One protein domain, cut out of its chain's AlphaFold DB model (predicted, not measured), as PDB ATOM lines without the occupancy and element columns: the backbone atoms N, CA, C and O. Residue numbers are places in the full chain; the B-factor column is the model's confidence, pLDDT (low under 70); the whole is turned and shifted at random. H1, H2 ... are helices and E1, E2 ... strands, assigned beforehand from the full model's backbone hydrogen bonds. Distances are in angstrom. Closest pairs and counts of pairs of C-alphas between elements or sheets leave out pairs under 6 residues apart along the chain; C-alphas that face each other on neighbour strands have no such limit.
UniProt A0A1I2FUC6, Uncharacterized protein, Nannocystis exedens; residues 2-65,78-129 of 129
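Overview. This is residues 2 to 65 and 78 to 129 of the 129 residues of an uncharacterized protein of Nannocystis exedens (UniProt A0A1I2FUC6). You are looking at a rounded ball wound mostly of loops, with little regular structure: near its middle strand E2 has helix H4 packed on it and E3 paired beside it, while H3 and E1 lie farthest out. The 116 printed residues run H1, E1, H2, H3, E2, H4, E3; the class is mixed, with 27 residues in named elements. It is compact, with a radius of gyration of the C-alphas of 13.9 A and spans of 38 by 30 by 23 A.

Arrangement. H1, residues 11 to 14, is apart from H2, residues 34 to 37. E1, residues 29 to 31, pairs with no named strand. H3 is residues 87 to 90. E2, residues 97 to 101, is antiparallel to E3, residues 113 to 115; find N 99 and O 113, 2.8 A apart. The closest C-alphas of E2 and H4, residues 108 to 111, are Gly 100 and Thr 110, 3.8 A. The four helices are too short for an O i to N i+4 pair; the single O i to N i+3 pair is within range in H1, H2 and H3, not in H4.

Along the chain. Find C-alpha 11 at (10.313, -28.677, -23.643), where H1 begins. E2 runs 13.2 A; E3 ends at C-alpha 115, (11.966, -8.059, -18.088).

Size, cuts and confidence. Residues 66 to 77 are cut out, with C-alphas 65 and 78 25.0 A apart. The link from H1 to E1 is long. Residues 58 to 60 and 63 to 65 have pLDDT under 70.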
ATOM      1  N   ALA A   2       6.319 -25.900 -29.788       97.31
ATOM      2  CA  ALA A   2       7.038 -24.699 -29.362       97.31
ATOM      3  C   ALA A   2       8.063 -24.988 -28.250       97.31
ATOM      4  O   ALA A   2       7.758 -25.720 -27.297       97.31
ATOM      5  N   TRP A   3       9.239 -24.365 -28.345       97.88
ATOM      6  CA  TRP A   3      10.211 -24.278 -27.252       97.88
ATOM      7  C   TRP A   3       9.814 -23.134 -26.312       97.88
ATOM      8  O   TRP A   3      10.170 -21.979 -26.519       97.88
ATOM      9  N   LEU A   4       8.943 -23.453 -25.354       97.81
ATOM     10  CA  LEU A   4       8.215 -22.454 -24.565       97.81
ATOM     11  C   LEU A   4       7.689 -23.030 -23.241       97.81
ATOM     12  O   LEU A   4       6.824 -23.900 -23.263       97.81
ATOM     13  N   SER A   5       8.161 -22.612 -22.078       98.31
ATOM     14  CA  SER A   5       7.717 -23.220 -20.814       98.31
ATOM     15  C   SER A   5       6.514 -22.507 -20.199       98.31
ATOM     16  O   SER A   5       6.345 -21.301 -20.329       98.31
ATOM     17  N   THR A   6       5.677 -23.281 -19.519       97.06
ATOM     18  CA  THR A   6       4.644 -22.842 -18.573       97.06
ATOM     19  C   THR A   6       4.937 -23.474 -17.216       97.06
ATOM     20  O   THR A   6       5.796 -24.357 -17.117       97.06
ATOM     21  N   ILE A   7       4.188 -23.111 -16.175       95.62
ATOM     22  CA  ILE A   7       4.324 -23.746 -14.854       95.62
ATOM     23  C   ILE A   7       4.035 -25.257 -14.876       95.62
ATOM     24  O   ILE A   7       4.485 -25.987 -13.997       95.62
ATOM     25  N   GLN A   8       3.277 -25.745 -15.867       95.38
ATOM     26  CA  GLN A   8       2.854 -27.149 -15.956       95.38
ATOM     27  C   GLN A   8       3.646 -27.970 -16.980       95.38
ATOM     28  O   GLN A   8       3.648 -29.199 -16.904       95.38
ATOM     29  N   ALA A   9       4.287 -27.330 -17.959       96.56
ATOM     30  CA  ALA A   9       4.964 -28.030 -19.042       96.56
ATOM     31  C   ALA A   9       6.185 -27.263 -19.548       96.56
ATOM     32  O   ALA A   9       6.147 -26.054 -19.751       96.56
ATOM     33  N   SER A  10       7.240 -27.994 -19.885       98.12
ATOM     34  CA  SER A  10       8.471 -27.455 -20.470       98.12
ATOM     35  C   SER A  10       8.898 -28.322 -21.656       98.12
ATOM     36  O   SER A  10       8.423 -29.457 -21.749       98.12
ATOM     37  N   PRO A  11       9.754 -27.844 -22.576       98.31
ATOM     38  CA  PRO A  11      10.313 -28.677 -23.643       98.31
ATOM     39  C   PRO A  11      10.793 -30.049 -23.158       98.31
ATOM     40  O   PRO A  11      10.420 -31.063 -23.746       98.31
ATOM     41  N   ALA A  12      11.484 -30.098 -22.016       97.94
ATOM     42  CA  ALA A  12      11.975 -31.331 -21.410       97.94
ATOM     43  C   ALA A  12      10.875 -32.352 -21.074       97.94
ATOM     44  O   ALA A  12      11.153 -33.550 -21.084       97.94
ATOM     45  N   THR A  13       9.639 -31.918 -20.796       97.62
ATOM     46  CA  THR A  13       8.540 -32.817 -20.403       97.62
ATOM     47  C   THR A  13       7.575 -33.174 -21.528       97.62
ATOM     48  O   THR A  13       6.868 -34.173 -21.406       97.62
ATOM     49  N   ARG A  14       7.506 -32.383 -22.607       96.81
ATOM     50  CA  ARG A  14       6.496 -32.567 -23.671       96.81
ATOM     51  C   ARG A  14       7.057 -32.832 -25.064       96.81
ATOM     52  O   ARG A  14       6.291 -33.257 -25.924       96.81
ATOM     53  N   MET A  15       8.333 -32.531 -25.307       97.44
ATOM     54  CA  MET A  15       8.953 -32.777 -26.606       97.44
ATOM     55  C   MET A  15       9.553 -34.181 -26.661       97.44
ATOM     56  O   MET A  15      10.120 -34.670 -25.688       97.44
ATOM     57  N   THR A  16       9.467 -34.812 -27.826       96.81
ATOM     58  CA  THR A  16      10.254 -35.976 -28.208       96.81
ATOM     59  C   THR A  16      11.729 -35.593 -28.238       96.81
ATOM     60  O   THR A  16      12.132 -34.658 -28.938       96.81
ATOM     61  N   HIS A  17      12.537 -36.346 -27.497       97.31
ATOM     62  CA  HIS A  17      13.988 -36.187 -27.448       97.31
ATOM     63  C   HIS A  17      14.601 -36.952 -28.618       97.31
ATOM     64  O   HIS A  17      14.820 -38.162 -28.542       97.31
ATOM     65  N   ALA A  18      14.793 -36.261 -29.742       96.69
ATOM     66  CA  ALA A  18      15.301 -36.886 -30.953       96.69
ATOM     67  C   ALA A  18      16.741 -37.376 -30.744       96.69
ATOM     68  O   ALA A  18      17.585 -36.656 -30.216       96.69
ATOM     69  N   ALA A  19      17.025 -38.595 -31.206       97.75
ATOM     70  CA  ALA A  19      18.382 -39.142 -31.298       97.75
ATOM     71  C   ALA A  19      19.057 -38.815 -32.647       97.75
ATOM     72  O   ALA A  19      20.099 -39.376 -32.974       97.75
ATOM     73  N   VAL A  20      18.418 -37.961 -33.450       97.56
ATOM     74  CA  VAL A  20      18.879 -37.502 -34.764       97.56
ATOM     75  C   VAL A  20      19.078 -35.984 -34.738       97.56
ATOM     76  O   VAL A  20      18.495 -35.334 -33.864       97.56
ATOM     77  N   PRO A  21      19.831 -35.416 -35.699       98.38
ATOM     78  CA  PRO A  21      20.138 -33.994 -35.692       98.38
ATOM     79  C   PRO A  21      18.912 -33.090 -35.775       98.38
ATOM     80  O   PRO A  21      17.985 -33.334 -36.554       98.38
ATOM     81  N   TYR A  22      18.965 -31.994 -35.025       98.31
ATOM     82  CA  TYR A  22      18.099 -30.841 -35.214       98.31
ATOM     83  C   TYR A  22      18.718 -29.934 -36.276       98.31
ATOM     84  O   TYR A  22      19.891 -29.561 -36.196       98.31
ATOM     85  N   VAL A  23      17.924 -29.585 -37.288       98.31
ATOM     86  CA  VAL A  23      18.365 -28.767 -38.421       98.31
ATOM     87  C   VAL A  23      17.414 -27.601 -38.651       98.31
ATOM     88  O   VAL A  23      16.200 -27.717 -38.469       98.31
ATOM     89  N   LEU A  24      17.973 -26.478 -39.087       97.94
ATOM     90  CA  LEU A  24      17.229 -25.352 -39.626       97.94
ATOM     91  C   LEU A  24      16.517 -25.748 -40.932       97.94
ATOM     92  O   LEU A  24      16.950 -26.677 -41.620       97.94
ATOM     93  N   PRO A  25      15.477 -25.004 -41.353       97.38
ATOM     94  CA  PRO A  25      14.799 -25.221 -42.637       97.38
ATOM     95  C   PRO A  25      15.710 -25.255 -43.876       97.38
ATOM     96  O   PRO A  25      15.360 -25.869 -44.880       97.38
ATOM     97  N   ASN A  26      16.883 -24.616 -43.823       96.88
ATOM     98  CA  ASN A  26      17.883 -24.629 -44.896       96.88
ATOM     99  C   ASN A  26      18.874 -25.815 -44.814       96.88
ATOM    100  O   ASN A  26      19.798 -25.890 -45.622       96.88
ATOM    101  N   GLY A  27      18.696 -26.729 -43.854       97.44
ATOM    102  CA  GLY A  27      19.526 -27.918 -43.655       97.44
ATOM    103  C   GLY A  27      20.769 -27.712 -42.788       97.44
ATOM    104  O   GLY A  27      21.508 -28.672 -42.575       97.44
ATOM    105  N   VAL A  28      21.017 -26.503 -42.275       98.38
ATOM    106  CA  VAL A  28      22.118 -26.253 -41.330       98.38
ATOM    107  C   VAL A  28      21.797 -26.917 -39.992       98.38
ATOM    108  O   VAL A  28      20.714 -26.726 -39.446       98.38
ATOM    109  N   LYS A  29      22.726 -27.715 -39.466       98.44
ATOM    110  CA  LYS A  29      22.591 -28.375 -38.162       98.44
ATOM    111  C   LYS A  29      22.756 -27.364 -37.027       98.44
ATOM    112  O   LYS A  29      23.672 -26.551 -37.082       98.44
ATOM    113  N   ILE A  30      21.886 -27.456 -36.023       98.44
ATOM    114  CA  ILE A  30      21.974 -26.687 -34.770       98.44
ATOM    115  C   ILE A  30      22.331 -27.570 -33.573       98.44
ATOM    116  O   ILE A  30      22.831 -27.058 -32.585       98.44
ATOM    117  N   ALA A  31      22.050 -28.873 -33.647       98.44
ATOM    118  CA  ALA A  31      22.439 -29.842 -32.632       98.44
ATOM    119  C   ALA A  31      22.432 -31.264 -33.216       98.44
ATOM    120  O   ALA A  31      21.607 -31.583 -34.077       98.44
ATOM    121  N   ASP A  32      23.305 -32.142 -32.734       98.56
ATOM    122  CA  ASP A  32      23.413 -33.549 -33.128       98.56
ATOM    123  C   ASP A  32      22.230 -34.408 -32.664       98.56
ATOM    124  O   ASP A  32      21.898 -35.409 -33.303       98.56
ATOM    125  N   ASN A  33      21.616 -34.051 -31.537       98.31
ATOM    126  CA  ASN A  33      20.471 -34.729 -30.928       98.31
ATOM    127  C   ASN A  33      19.917 -33.877 -29.768       98.31
ATOM    128  O   ASN A  33      20.325 -32.735 -29.573       98.31
ATOM    129  N   TRP A  34      18.977 -34.419 -28.989       98.25
ATOM    130  CA  TRP A  34      18.384 -33.696 -27.861       98.25
ATOM    131  C   TRP A  34      19.383 -33.388 -26.748       98.25
ATOM    132  O   TRP A  34      19.305 -32.313 -26.173       98.25
ATOM    133  N   ALA A  35      20.290 -34.314 -26.427       98.44
ATOM    134  CA  ALA A  35      21.269 -34.091 -25.368       98.44
ATOM    135  C   ALA A  35      22.204 -32.927 -25.718       98.44
ATOM    136  O   ALA A  35      22.499 -32.135 -24.836       98.44
ATOM    137  N   ASP A  36      22.580 -32.814 -26.993       98.38
ATOM    138  CA  ASP A  36      23.374 -31.705 -27.533       98.38
ATOM    139  C   ASP A  36      22.583 -30.383 -27.526       98.38
ATOM    140  O   ASP A  36      23.049 -29.383 -27.009       98.38
ATOM    141  N   LEU A  37      21.308 -30.395 -27.942       98.25
ATOM    142  CA  LEU A  37      20.448 -29.196 -27.927       98.25
ATOM    143  C   LEU A  37      20.316 -28.543 -26.535       98.25
ATOM    144  O   LEU A  37      19.974 -27.363 -26.440       98.25
ATOM    145  N   VAL A  38      20.508 -29.313 -25.459       98.12
ATOM    146  CA  VAL A  38      20.230 -28.889 -24.079       98.12
ATOM    147  C   VAL A  38      21.454 -28.892 -23.157       98.12
ATOM    148  O   VAL A  38      21.296 -28.759 -21.937       98.12
ATOM    149  N   ASP A  39      22.662 -29.059 -23.701       96.81
ATOM    150  CA  ASP A  39      23.899 -29.120 -22.908       96.81
ATOM    151  C   ASP A  39      24.457 -27.738 -22.513       96.81
ATOM    152  O   ASP A  39      25.255 -27.627 -21.575       96.81
ATOM    153  N   GLY A  40      23.950 -26.686 -23.158       95.75
ATOM    154  CA  GLY A  40      24.320 -25.291 -22.941       95.75
ATOM    155  C   GLY A  40      24.997 -24.614 -24.127       95.75
ATOM    156  O   GLY A  40      25.298 -23.426 -24.055       95.75
ATOM    157  N   ASN A  41      25.214 -25.328 -25.230       97.12
ATOM    158  CA  ASN A  41      25.607 -24.705 -26.482       97.12
ATOM    159  C   ASN A  41      24.902 -25.382 -27.661       97.12
ATOM    160  O   ASN A  41      24.621 -26.570 -27.641       97.12
ATOM    161  N   ILE A  42      24.622 -24.620 -28.709       98.19
ATOM    162  CA  ILE A  42      24.174 -25.141 -30.001       98.19
ATOM    163  C   ILE A  42      25.265 -24.905 -31.044       98.19
ATOM    164  O   ILE A  42      26.095 -24.009 -30.902       98.19
ATOM    165  N   ASP A  43      25.270 -25.713 -32.101       98.38
ATOM    166  CA  ASP A  43      26.265 -25.648 -33.180       98.38
ATOM    167  C   ASP A  43      26.108 -24.409 -34.076       98.38
ATOM    168  O   ASP A  43      27.026 -24.040 -34.813       98.38
ATOM    169  N   HIS A  44      24.908 -23.826 -34.098       98.06
ATOM    170  CA  HIS A  44      24.563 -22.679 -34.931       98.06
ATOM    171  C   HIS A  44      23.332 -21.963 -34.353       98.06
ATOM    172  O   HIS A  44      22.401 -22.649 -33.920       98.06
ATOM    173  N   PRO A  45      23.245 -20.618 -34.419       96.19
ATOM    174  CA  PRO A  45      22.079 -19.881 -33.951       96.19
ATOM    175  C   PRO A  45      20.800 -20.301 -34.676       96.19
ATOM    176  O   PRO A  45      20.811 -20.641 -35.864       96.19
ATOM    177  N   ILE A  46      19.659 -20.206 -33.999       96.31
ATOM    178  CA  ILE A  46      18.351 -20.485 -34.604       96.31
ATOM    179  C   ILE A  46      17.804 -19.210 -35.262       96.31
ATOM    180  O   ILE A  46      16.786 -18.657 -34.852       96.31
ATOM    181  N   ASP A  47      18.508 -18.713 -36.279       93.69
ATOM    182  CA  ASP A  47      18.354 -17.339 -36.773       93.69
ATOM    183  C   ASP A  47      17.584 -17.187 -38.097       93.69
ATOM    184  O   ASP A  47      17.644 -16.133 -38.748       93.69
ATOM    185  N   ILE A  48      16.795 -18.203 -38.462       94.94
ATOM    186  CA  ILE A  48      15.898 -18.158 -39.621       94.94
ATOM    187  C   ILE A  48      14.466 -18.572 -39.272       94.94
ATOM    188  O   ILE A  48      14.218 -19.345 -38.348       94.94
ATOM    189  N   THR A  49      13.510 -18.058 -40.040       95.25
ATOM    190  CA  THR A  49      12.093 -18.426 -39.965       95.25
ATOM    191  C   THR A  49      11.837 -19.783 -40.616       95.25
ATOM    192  O   THR A  49      12.672 -20.319 -41.346       95.25
ATOM    193  N   GLU A  50      10.629 -20.315 -40.438       94.25
ATOM    194  CA  GLU A  50      10.152 -21.544 -41.085       94.25
ATOM    195  C   GLU A  50      10.188 -21.489 -42.622       94.25
ATOM    196  O   GLU A  50      10.240 -22.519 -43.288       94.25
ATOM    197  N   THR A  51      10.185 -20.281 -43.186       95.19
ATOM    198  CA  THR A  51      10.293 -19.997 -44.623       95.19
ATOM    199  C   THR A  51      11.733 -19.745 -45.088       95.19
ATOM    200  O   THR A  51      11.957 -19.491 -46.270       95.19
ATOM    201  N   GLY A  52      12.717 -19.820 -44.183       93.62
ATOM    202  CA  GLY A  52      14.135 -19.574 -44.459       93.62
ATOM    203  C   GLY A  52      14.526 -18.093 -44.526       93.62
ATOM    204  O   GLY A  52      15.640 -17.774 -44.937       93.62
ATOM    205  N   GLY A  53      13.622 -17.184 -44.149       93.56
ATOM    206  CA  GLY A  53      13.906 -15.754 -44.033       93.56
ATOM    207  C   GLY A  53      14.611 -15.405 -42.716       93.56
ATOM    208  O   GLY A  53      14.669 -16.237 -41.817       93.56
ATOM    209  N   PRO A  54      15.141 -14.180 -42.560       90.62
ATOM    210  CA  PRO A  54      15.747 -13.745 -41.300       90.62
ATOM    211  C   PRO A  54      14.700 -13.588 -40.184       90.62
ATOM    212  O   PRO A  54      13.553 -13.232 -40.461       90.62
ATOM    213  N   VAL A  55      15.105 -13.781 -38.919       88.88
ATOM    214  CA  VAL A  55      14.222 -13.560 -37.754       88.88
ATOM    215  C   VAL A  55      13.622 -12.139 -37.762       88.88
ATOM    216  O   VAL A  55      14.352 -11.164 -37.976       88.88
ATOM    217  N   PRO A  56      12.305 -11.992 -37.512       82.88
ATOM    218  CA  PRO A  56      11.655 -10.693 -37.387       82.88
ATOM    219  C   PRO A  56      12.201  -9.834 -36.238       82.88
ATOM    220  O   PRO A  56      12.670 -10.323 -35.211       82.88
ATOM    221  N   PHE A  57      12.066  -8.520 -36.394       71.50
ATOM    222  CA  PHE A  57      12.533  -7.530 -35.429       71.50
ATOM    223  C   PHE A  57      11.583  -7.424 -34.224       71.50
ATOM    224  O   PHE A  57      10.517  -6.812 -34.319       71.50
ATOM    225  N   GLY A  58      11.985  -7.980 -33.081       65.00
ATOM    226  CA  GLY A  58      11.401  -7.667 -31.777       65.00
ATOM    227  C   GLY A  58      12.157  -6.481 -31.189       65.00
ATOM    228  O   GLY A  58      13.311  -6.634 -30.800       65.00
ATOM    229  N   GLY A  59      11.556  -5.286 -31.207       67.31
ATOM    230  CA  GLY A  59      12.226  -4.012 -30.884       67.31
ATOM    231  C   GLY A  59      13.090  -4.025 -29.608       67.31
ATOM    232  O   GLY A  59      12.897  -4.877 -28.747       67.31
ATOM    233  N   PRO A  60      14.028  -3.073 -29.434       69.00
ATOM    234  CA  PRO A  60      15.080  -3.164 -28.416       69.00
ATOM    235  C   PRO A  60      14.514  -3.326 -26.997       69.00
ATOM    236  O   PRO A  60      13.660  -2.545 -26.568       69.00
ATOM    237  N   HIS A  61      14.999  -4.333 -26.272       73.56
ATOM    238  CA  HIS A  61      14.747  -4.562 -24.845       73.56
ATOM    239  C   HIS A  61      15.882  -5.403 -24.253       73.56
ATOM    240  O   HIS A  61      16.632  -6.025 -24.995       73.56
ATOM    241  N   CYS A  62      16.052  -5.370 -22.928       73.00
ATOM    242  CA  CYS A  62      17.142  -6.063 -22.226       73.00
ATOM    243  C   CYS A  62      18.574  -5.729 -22.698       73.00
ATOM    244  O   CYS A  62      19.482  -6.528 -22.520       73.00
ATOM    245  N   GLY A  63      18.802  -4.591 -23.361       67.19
ATOM    246  CA  GLY A  63      20.100  -4.327 -24.002       67.19
ATOM    247  C   GLY A  63      20.373  -5.187 -25.244       67.19
ATOM    248  O   GLY A  63      21.368  -4.956 -25.927       67.19
ATOM    249  N   LEU A  64      19.457  -6.096 -25.606       67.00
ATOM    250  CA  LEU A  64      19.438  -6.735 -26.911       67.00
ATOM    251  C   LEU A  64      19.166  -5.637 -27.937       67.00
ATOM    252  O   LEU A  64      18.133  -4.956 -27.895       67.00
ATOM    253  N   ASN A  65      20.098  -5.456 -28.871       58.50
ATOM    254  CA  ASN A  65      19.930  -4.571 -30.019       58.50
ATOM    255  C   ASN A  65      18.908  -5.186 -30.995       58.50
ATOM    256  O   ASN A  65      19.240  -5.612 -32.093       58.50
ATOM    257  N   GLY A  78      16.107 -27.328 -21.117       97.75
ATOM    258  CA  GLY A  78      14.732 -27.534 -21.557       97.75
ATOM    259  C   GLY A  78      13.678 -27.460 -20.449       97.75
ATOM    260  O   GLY A  78      12.514 -27.746 -20.728       97.75
ATOM    261  N   THR A  79      14.042 -27.107 -19.210       98.44
ATOM    262  CA  THR A  79      13.095 -26.949 -18.086       98.44
ATOM    263  C   THR A  79      12.614 -25.505 -17.930       98.44
ATOM    264  O   THR A  79      13.188 -24.584 -18.505       98.44
ATOM    265  N   LEU A  80      11.551 -25.289 -17.148       98.25
ATOM    266  CA  LEU A  80      11.064 -23.944 -16.825       98.25
ATOM    267  C   LEU A  80      12.161 -23.119 -16.132       98.25
ATOM    268  O   LEU A  80      12.797 -23.578 -15.182       98.25
ATOM    269  N   TYR A  81      12.355 -21.884 -16.587       97.25
ATOM    270  CA  TYR A  81      13.274 -20.938 -15.960       97.25
ATOM    271  C   TYR A  81      12.798 -20.537 -14.563       97.25
ATOM    272  O   TYR A  81      13.486 -20.814 -13.579       97.25
ATOM    273  N   ASP A  82      11.601 -19.962 -14.493       95.62
ATOM    274  CA  ASP A  82      10.875 -19.606 -13.275       95.62
ATOM    275  C   ASP A  82       9.394 -19.394 -13.633       95.62
ATOM    276  O   ASP A  82       9.081 -19.028 -14.770       95.62
ATOM    277  N   GLU A  83       8.489 -19.570 -12.674       92.88
ATOM    278  CA  GLU A  83       7.057 -19.304 -12.862       92.88
ATOM    279  C   GLU A  83       6.747 -17.826 -13.146       92.88
ATOM    280  O   GLU A  83       5.781 -17.515 -13.842       92.88
ATOM    281  N   PHE A  84       7.582 -16.906 -12.655       92.69
ATOM    282  CA  PHE A  84       7.373 -15.468 -12.799       92.69
ATOM    283  C   PHE A  84       7.637 -14.952 -14.222       92.69
ATOM    284  O   PHE A  84       7.073 -13.934 -14.621       92.69
ATOM    285  N   TRP A  85       8.459 -15.658 -15.007       94.75
ATOM    286  CA  TRP A  85       8.930 -15.211 -16.326       94.75
ATOM    287  C   TRP A  85       8.218 -15.895 -17.504       94.75
ATOM    288  O   TRP A  85       8.747 -15.922 -18.617       94.75
ATOM    289  N   SER A  86       7.022 -16.447 -17.280       94.62
ATOM    290  CA  SER A  86       6.194 -17.074 -18.321       94.62
ATOM    291  C   SER A  86       5.036 -16.198 -18.801       94.62
ATOM    292  O   SER A  86       4.146 -16.700 -19.483       94.62
ATOM    293  N   CYS A  87       4.981 -14.910 -18.440       94.50
ATOM    294  CA  CYS A  87       3.850 -14.044 -18.789       94.50
ATOM    295  C   CYS A  87       2.495 -14.600 -18.315       94.50
ATOM    296  O   CYS A  87       1.497 -14.580 -19.041       94.50
ATOM    297  N   SER A  88       2.467 -15.122 -17.078       94.75
ATOM    298  CA  SER A  88       1.328 -15.886 -16.541       94.75
ATOM    299  C   SER A  88       0.921 -17.025 -17.484       94.75
ATOM    300  O   SER A  88      -0.224 -17.084 -17.928       94.75
ATOM    301  N   ASP A  89       1.869 -17.889 -17.840       95.06
ATOM    302  CA  ASP A  89       1.690 -18.980 -18.809       95.06
ATOM    303  C   ASP A  89       1.178 -18.517 -20.177       95.06
ATOM    304  O   ASP A  89       0.331 -19.159 -20.799       95.06
ATOM    305  N   TRP A  90       1.709 -17.389 -20.649       94.88
ATOM    306  CA  TRP A  90       1.401 -16.786 -21.947       94.88
ATOM    307  C   TRP A  90      -0.072 -16.386 -22.092       94.88
ATOM    308  O   TRP A  90      -0.592 -16.289 -23.202       94.88
ATOM    309  N   THR A  91      -0.754 -16.151 -20.966       95.12
ATOM    310  CA  THR A  91      -2.167 -15.737 -20.935       95.12
ATOM    311  C   THR A  91      -2.354 -14.238 -20.728       95.12
ATOM    312  O   THR A  91      -3.485 -13.753 -20.784       95.12
ATOM    313  N   LYS A  92      -1.269 -13.499 -20.457       93.19
ATOM    314  CA  LYS A  92      -1.320 -12.064 -20.187       93.19
ATOM    315  C   LYS A  92      -0.241 -11.288 -20.923       93.19
ATOM    316  O   LYS A  92       0.918 -11.672 -20.987       93.19
ATOM    317  N   ASP A  93      -0.640 -10.096 -21.329       91.38
ATOM    318  CA  ASP A  93       0.184  -9.074 -21.966       91.38
ATOM    319  C   ASP A  93       0.911  -8.211 -20.910       91.38
ATOM    320  O   ASP A  93       1.753  -7.369 -21.222       91.38
ATOM    321  N   SER A  94       0.586  -8.423 -19.634       89.94
ATOM    322  CA  SER A  94       1.176  -7.755 -18.473       89.94
ATOM    323  C   SER A  94       2.011  -8.726 -17.648       89.94
ATOM    324  O   SER A  94       1.786  -9.936 -17.678       89.94
ATOM    325  N   GLY A  95       2.944  -8.174 -16.876       89.19
ATOM    326  CA  GLY A  95       3.891  -8.948 -16.085       89.19
ATOM    327  C   GLY A  95       5.207  -9.126 -16.821       89.19
ATOM    328  O   GLY A  95       5.591  -8.284 -17.642       89.19
ATOM    329  N   SER A  96       5.879 -10.220 -16.500       91.50
ATOM    330  CA  SER A  96       7.282 -10.383 -16.812       91.50
ATOM    331  C   SER A  96       7.537 -11.663 -17.590       91.50
ATOM    332  O   SER A  96       6.844 -12.670 -17.427       91.50
ATOM    333  N   GLY A  97       8.522 -11.604 -18.479       93.06
ATOM    334  CA  GLY A  97       8.865 -12.719 -19.342       93.06
ATOM    335  C   GLY A  97      10.370 -12.886 -19.517       93.06
ATOM    336  O   GLY A  97      11.139 -11.944 -19.302       93.06
ATOM    337  N   LEU A  98      10.774 -14.104 -19.876       94.00
ATOM    338  CA  LEU A  98      12.137 -14.445 -20.271       94.00
ATOM    339  C   LEU A  98      12.216 -14.543 -21.792       94.00
ATOM    340  O   LEU A  98      11.415 -15.245 -22.426       94.00
ATOM    341  N   TRP A  99      13.239 -13.901 -22.335       93.25
ATOM    342  CA  TRP A  99      13.623 -14.003 -23.725       93.25
ATOM    343  C   TRP A  99      14.968 -14.708 -23.885       93.25
ATOM    344  O   TRP A  99      15.912 -14.452 -23.139       93.25
ATOM    345  N   GLY A 100      15.056 -15.530 -24.922       93.69
ATOM    346  CA  GLY A 100      16.310 -15.900 -25.564       93.69
ATOM    347  C   GLY A 100      16.669 -14.941 -26.701       93.69
ATOM    348  O   GLY A 100      15.886 -14.061 -27.082       93.69
ATOM    349  N   ASN A 101      17.851 -15.137 -27.272       92.38
ATOM    350  CA  ASN A 101      18.381 -14.364 -28.385       92.38
ATOM    351  C   ASN A 101      18.745 -15.293 -29.550       92.38
ATOM    352  O   ASN A 101      19.721 -16.029 -29.494       92.38
ATOM    353  N   ALA A 102      18.001 -15.208 -30.652       93.06
ATOM    354  CA  ALA A 102      18.186 -16.066 -31.825       93.06
ATOM    355  C   ALA A 102      19.515 -15.884 -32.565       93.06
ATOM    356  O   ALA A 102      19.731 -16.547 -33.571       93.06
ATOM    357  N   LYS A 103      20.375 -14.963 -32.120       91.81
ATOM    358  CA  LYS A 103      21.720 -14.745 -32.662       91.81
ATOM    359  C   LYS A 103      22.828 -15.398 -31.836       91.81
ATOM    360  O   LYS A 103      23.957 -15.380 -32.310       91.81
ATOM    361  N   GLU A 104      22.512 -15.942 -30.665       93.94
ATOM    362  CA  GLU A 104      23.495 -16.575 -29.785       93.94
ATOM    363  C   GLU A 104      23.506 -18.094 -29.959       93.94
ATOM    364  O   GLU A 104      22.553 -18.696 -30.464       93.94
ATOM    365  N   GLU A 105      24.617 -18.690 -29.540       96.50
ATOM    366  CA  GLU A 105      24.882 -20.131 -29.587       96.50
ATOM    367  C   GLU A 105      25.020 -20.734 -28.186       96.50
ATOM    368  O   GLU A 105      24.811 -21.929 -28.015       96.50
ATOM    369  N   ASP A 106      25.361 -19.929 -27.181       96.19
ATOM    370  CA  ASP A 106      25.405 -20.357 -25.783       96.19
ATOM    371  C   ASP A 106      24.005 -20.294 -25.149       96.19
ATOM    372  O   ASP A 106      23.009 -20.034 -25.826       96.19
ATOM    373  N   ASP A 107      23.917 -20.523 -23.839       96.06
ATOM    374  CA  ASP A 107      22.680 -20.480 -23.049       96.06
ATOM    375  C   ASP A 107      21.745 -19.294 -23.389       96.06
ATOM    376  O   ASP A 107      20.516 -19.428 -23.298       96.06
ATOM    377  N   ASP A 108      22.282 -18.155 -23.844       94.56
ATOM    378  CA  ASP A 108      21.500 -16.978 -24.213       94.56
ATOM    379  C   ASP A 108      20.539 -17.233 -25.383       94.56
ATOM    380  O   ASP A 108      19.524 -16.536 -25.501       94.56
ATOM    381  N   TRP A 109      20.753 -18.262 -26.214       95.12
ATOM    382  CA  TRP A 109      19.806 -18.612 -27.280       95.12
ATOM    383  C   TRP A 109      18.395 -18.872 -26.732       95.12
ATOM    384  O   TRP A 109      17.403 -18.579 -27.416       95.12
ATOM    385  N   THR A 110      18.303 -19.348 -25.481       96.38
ATOM    386  CA  THR A 110      17.047 -19.594 -24.769       96.38
ATOM    387  C   THR A 110      16.848 -18.758 -23.506       96.38
ATOM    388  O   THR A 110      15.701 -18.424 -23.219       96.38
ATOM    389  N   GLU A 111      17.886 -18.396 -22.750       95.06
ATOM    390  CA  GLU A 111      17.742 -17.745 -21.435       95.06
ATOM    391  C   GLU A 111      18.574 -16.464 -21.255       95.06
ATOM    392  O   GLU A 111      19.075 -16.189 -20.170       95.06
ATOM    393  N   SER A 112      18.659 -15.630 -22.298       92.62
ATOM    394  CA  SER A 112      19.473 -14.401 -22.299       92.62
ATOM    395  C   SER A 112      19.007 -13.319 -21.323       92.62
ATOM    396  O   SER A 112      19.820 -12.661 -20.673       92.62
ATOM    397  N   CYS A 113      17.698 -13.044 -21.246       90.50
ATOM    398  CA  CYS A 113      17.237 -11.888 -20.482       90.50
ATOM    399  C   CYS A 113      15.819 -11.976 -19.933       90.50
ATOM    400  O   CYS A 113      14.930 -12.604 -20.503       90.50
ATOM    401  N   THR A 114      15.585 -11.234 -18.855       91.31
ATOM    402  CA  THR A 114      14.294 -11.115 -18.171       91.31
ATOM    403  C   THR A 114      13.819  -9.664 -18.131       91.31
ATOM    404  O   THR A 114      14.634  -8.748 -17.997       91.31
ATOM    405  N   GLY A 115      12.507  -9.422 -18.179       85.38
ATOM    406  CA  GLY A 115      11.966  -8.059 -18.088       85.38
ATOM    407  C   GLY A 115      10.440  -7.948 -18.122       85.38
ATOM    408  O   GLY A 115       9.727  -8.910 -18.397       85.38
ATOM    409  N   ASP A 116       9.947  -6.739 -17.845       73.69
ATOM    410  CA  ASP A 116       8.552  -6.476 -17.451       73.69
ATOM    411  C   ASP A 116       7.646  -6.020 -18.605       73.69
ATOM    412  O   ASP A 116       7.053  -4.939 -18.564       73.69
ATOM    413  N   SER A 117       7.556  -6.799 -19.686       86.06
ATOM    414  CA  SER A 117       6.626  -6.457 -20.768       86.06
ATOM    415  C   SER A 117       6.277  -7.633 -21.675       86.06
ATOM    416  O   SER A 117       6.832  -7.776 -22.765       86.06
ATOM    417  N   CYS A 118       5.251  -8.381 -21.289       90.50
ATOM    418  CA  CYS A 118       4.683  -9.467 -22.088       90.50
ATOM    419  C   CYS A 118       3.939  -9.009 -23.356       90.50
ATOM    420  O   CYS A 118       3.797  -9.775 -24.300       90.50
ATOM    421  N   ALA A 119       3.531  -7.738 -23.435       89.94
ATOM    422  CA  ALA A 119       2.886  -7.153 -24.616       89.94
ATOM    423  C   ALA A 119       3.831  -6.953 -25.819       89.94
ATOM    424  O   ALA A 119       3.413  -6.453 -26.866       89.94
ATOM    425  N   ARG A 120       5.127  -7.259 -25.673       86.12
ATOM    426  CA  ARG A 120       6.104  -7.043 -26.741       86.12
ATOM    427  C   ARG A 120       6.024  -8.150 -27.790       86.12
ATOM    428  O   ARG A 120       6.028  -9.328 -27.435       86.12
ATOM    429  N   PRO A 121       6.016  -7.786 -29.084       87.19
ATOM    430  CA  PRO A 121       6.151  -8.772 -30.138       87.19
ATOM    431  C   PRO A 121       7.579  -9.333 -30.127       87.19
ATOM    432  O   PRO A 121       8.545  -8.596 -30.332       87.19
ATOM    433  N   SER A 122       7.687 -10.643 -29.920       89.56
ATOM    434  CA  SER A 122       8.921 -11.423 -30.033       89.56
ATOM    435  C   SER A 122       8.600 -12.762 -30.695       89.56
ATOM    436  O   SER A 122       7.450 -13.210 -30.688       89.56
ATOM    437  N   SER A 123       9.608 -13.383 -31.300       91.69
ATOM    438  CA  SER A 123       9.464 -14.664 -31.996       91.69
ATOM    439  C   SER A 123       9.268 -15.824 -31.015       91.69
ATOM    440  O   SER A 123       9.462 -15.670 -29.811       91.69
ATOM    441  N   ILE A 124       8.916 -17.004 -31.528       94.19
ATOM    442  CA  ILE A 124       8.890 -18.267 -30.776       94.19
ATOM    443  C   ILE A 124       9.596 -19.324 -31.630       94.19
ATOM    444  O   ILE A 124       9.322 -19.414 -32.828       94.19
ATOM    445  N   TYR A 125      10.459 -20.155 -31.039       96.75
ATOM    446  CA  TYR A 125      11.020 -21.300 -31.760       96.75
ATOM    447  C   TYR A 125      10.017 -22.447 -31.857       96.75
ATOM    448  O   TYR A 125       9.364 -22.820 -30.876       96.75
ATOM    449  N   CYS A 126       9.950 -23.070 -33.032       96.88
ATOM    450  CA  CYS A 126       9.139 -24.254 -33.280       96.88
ATOM    451  C   CYS A 126      10.014 -25.400 -33.786       96.88
ATOM    452  O   CYS A 126      10.656 -25.290 -34.822       96.88
ATOM    453  N   PHE A 127       9.972 -26.527 -33.083       97.06
ATOM    454  CA  PHE A 127      10.710 -27.740 -33.417       97.06
ATOM    455  C   PHE A 127       9.764 -28.795 -33.989       97.06
ATOM    456  O   PHE A 127       8.652 -28.982 -33.480       97.06
ATOM    457  N   GLN A 128      10.186 -29.505 -35.032       95.56
ATOM    458  CA  GLN A 128       9.438 -30.650 -35.552       95.56
ATOM    459  C   GLN A 128       9.414 -31.789 -34.518       95.56
ATOM    460  O   GLN A 128      10.338 -31.918 -33.714       95.56
ATOM    461  N   GLN A 129       8.329 -32.567 -34.497       89.75
ATOM    462  CA  GLN A 129       8.114 -33.709 -33.602       89.75
ATOM    463  C   GLN A 129       7.685 -34.927 -34.407       89.75
ATOM    464  O   GLN A 129       6.982 -34.710 -35.424       89.75
TER     465      GLN A 129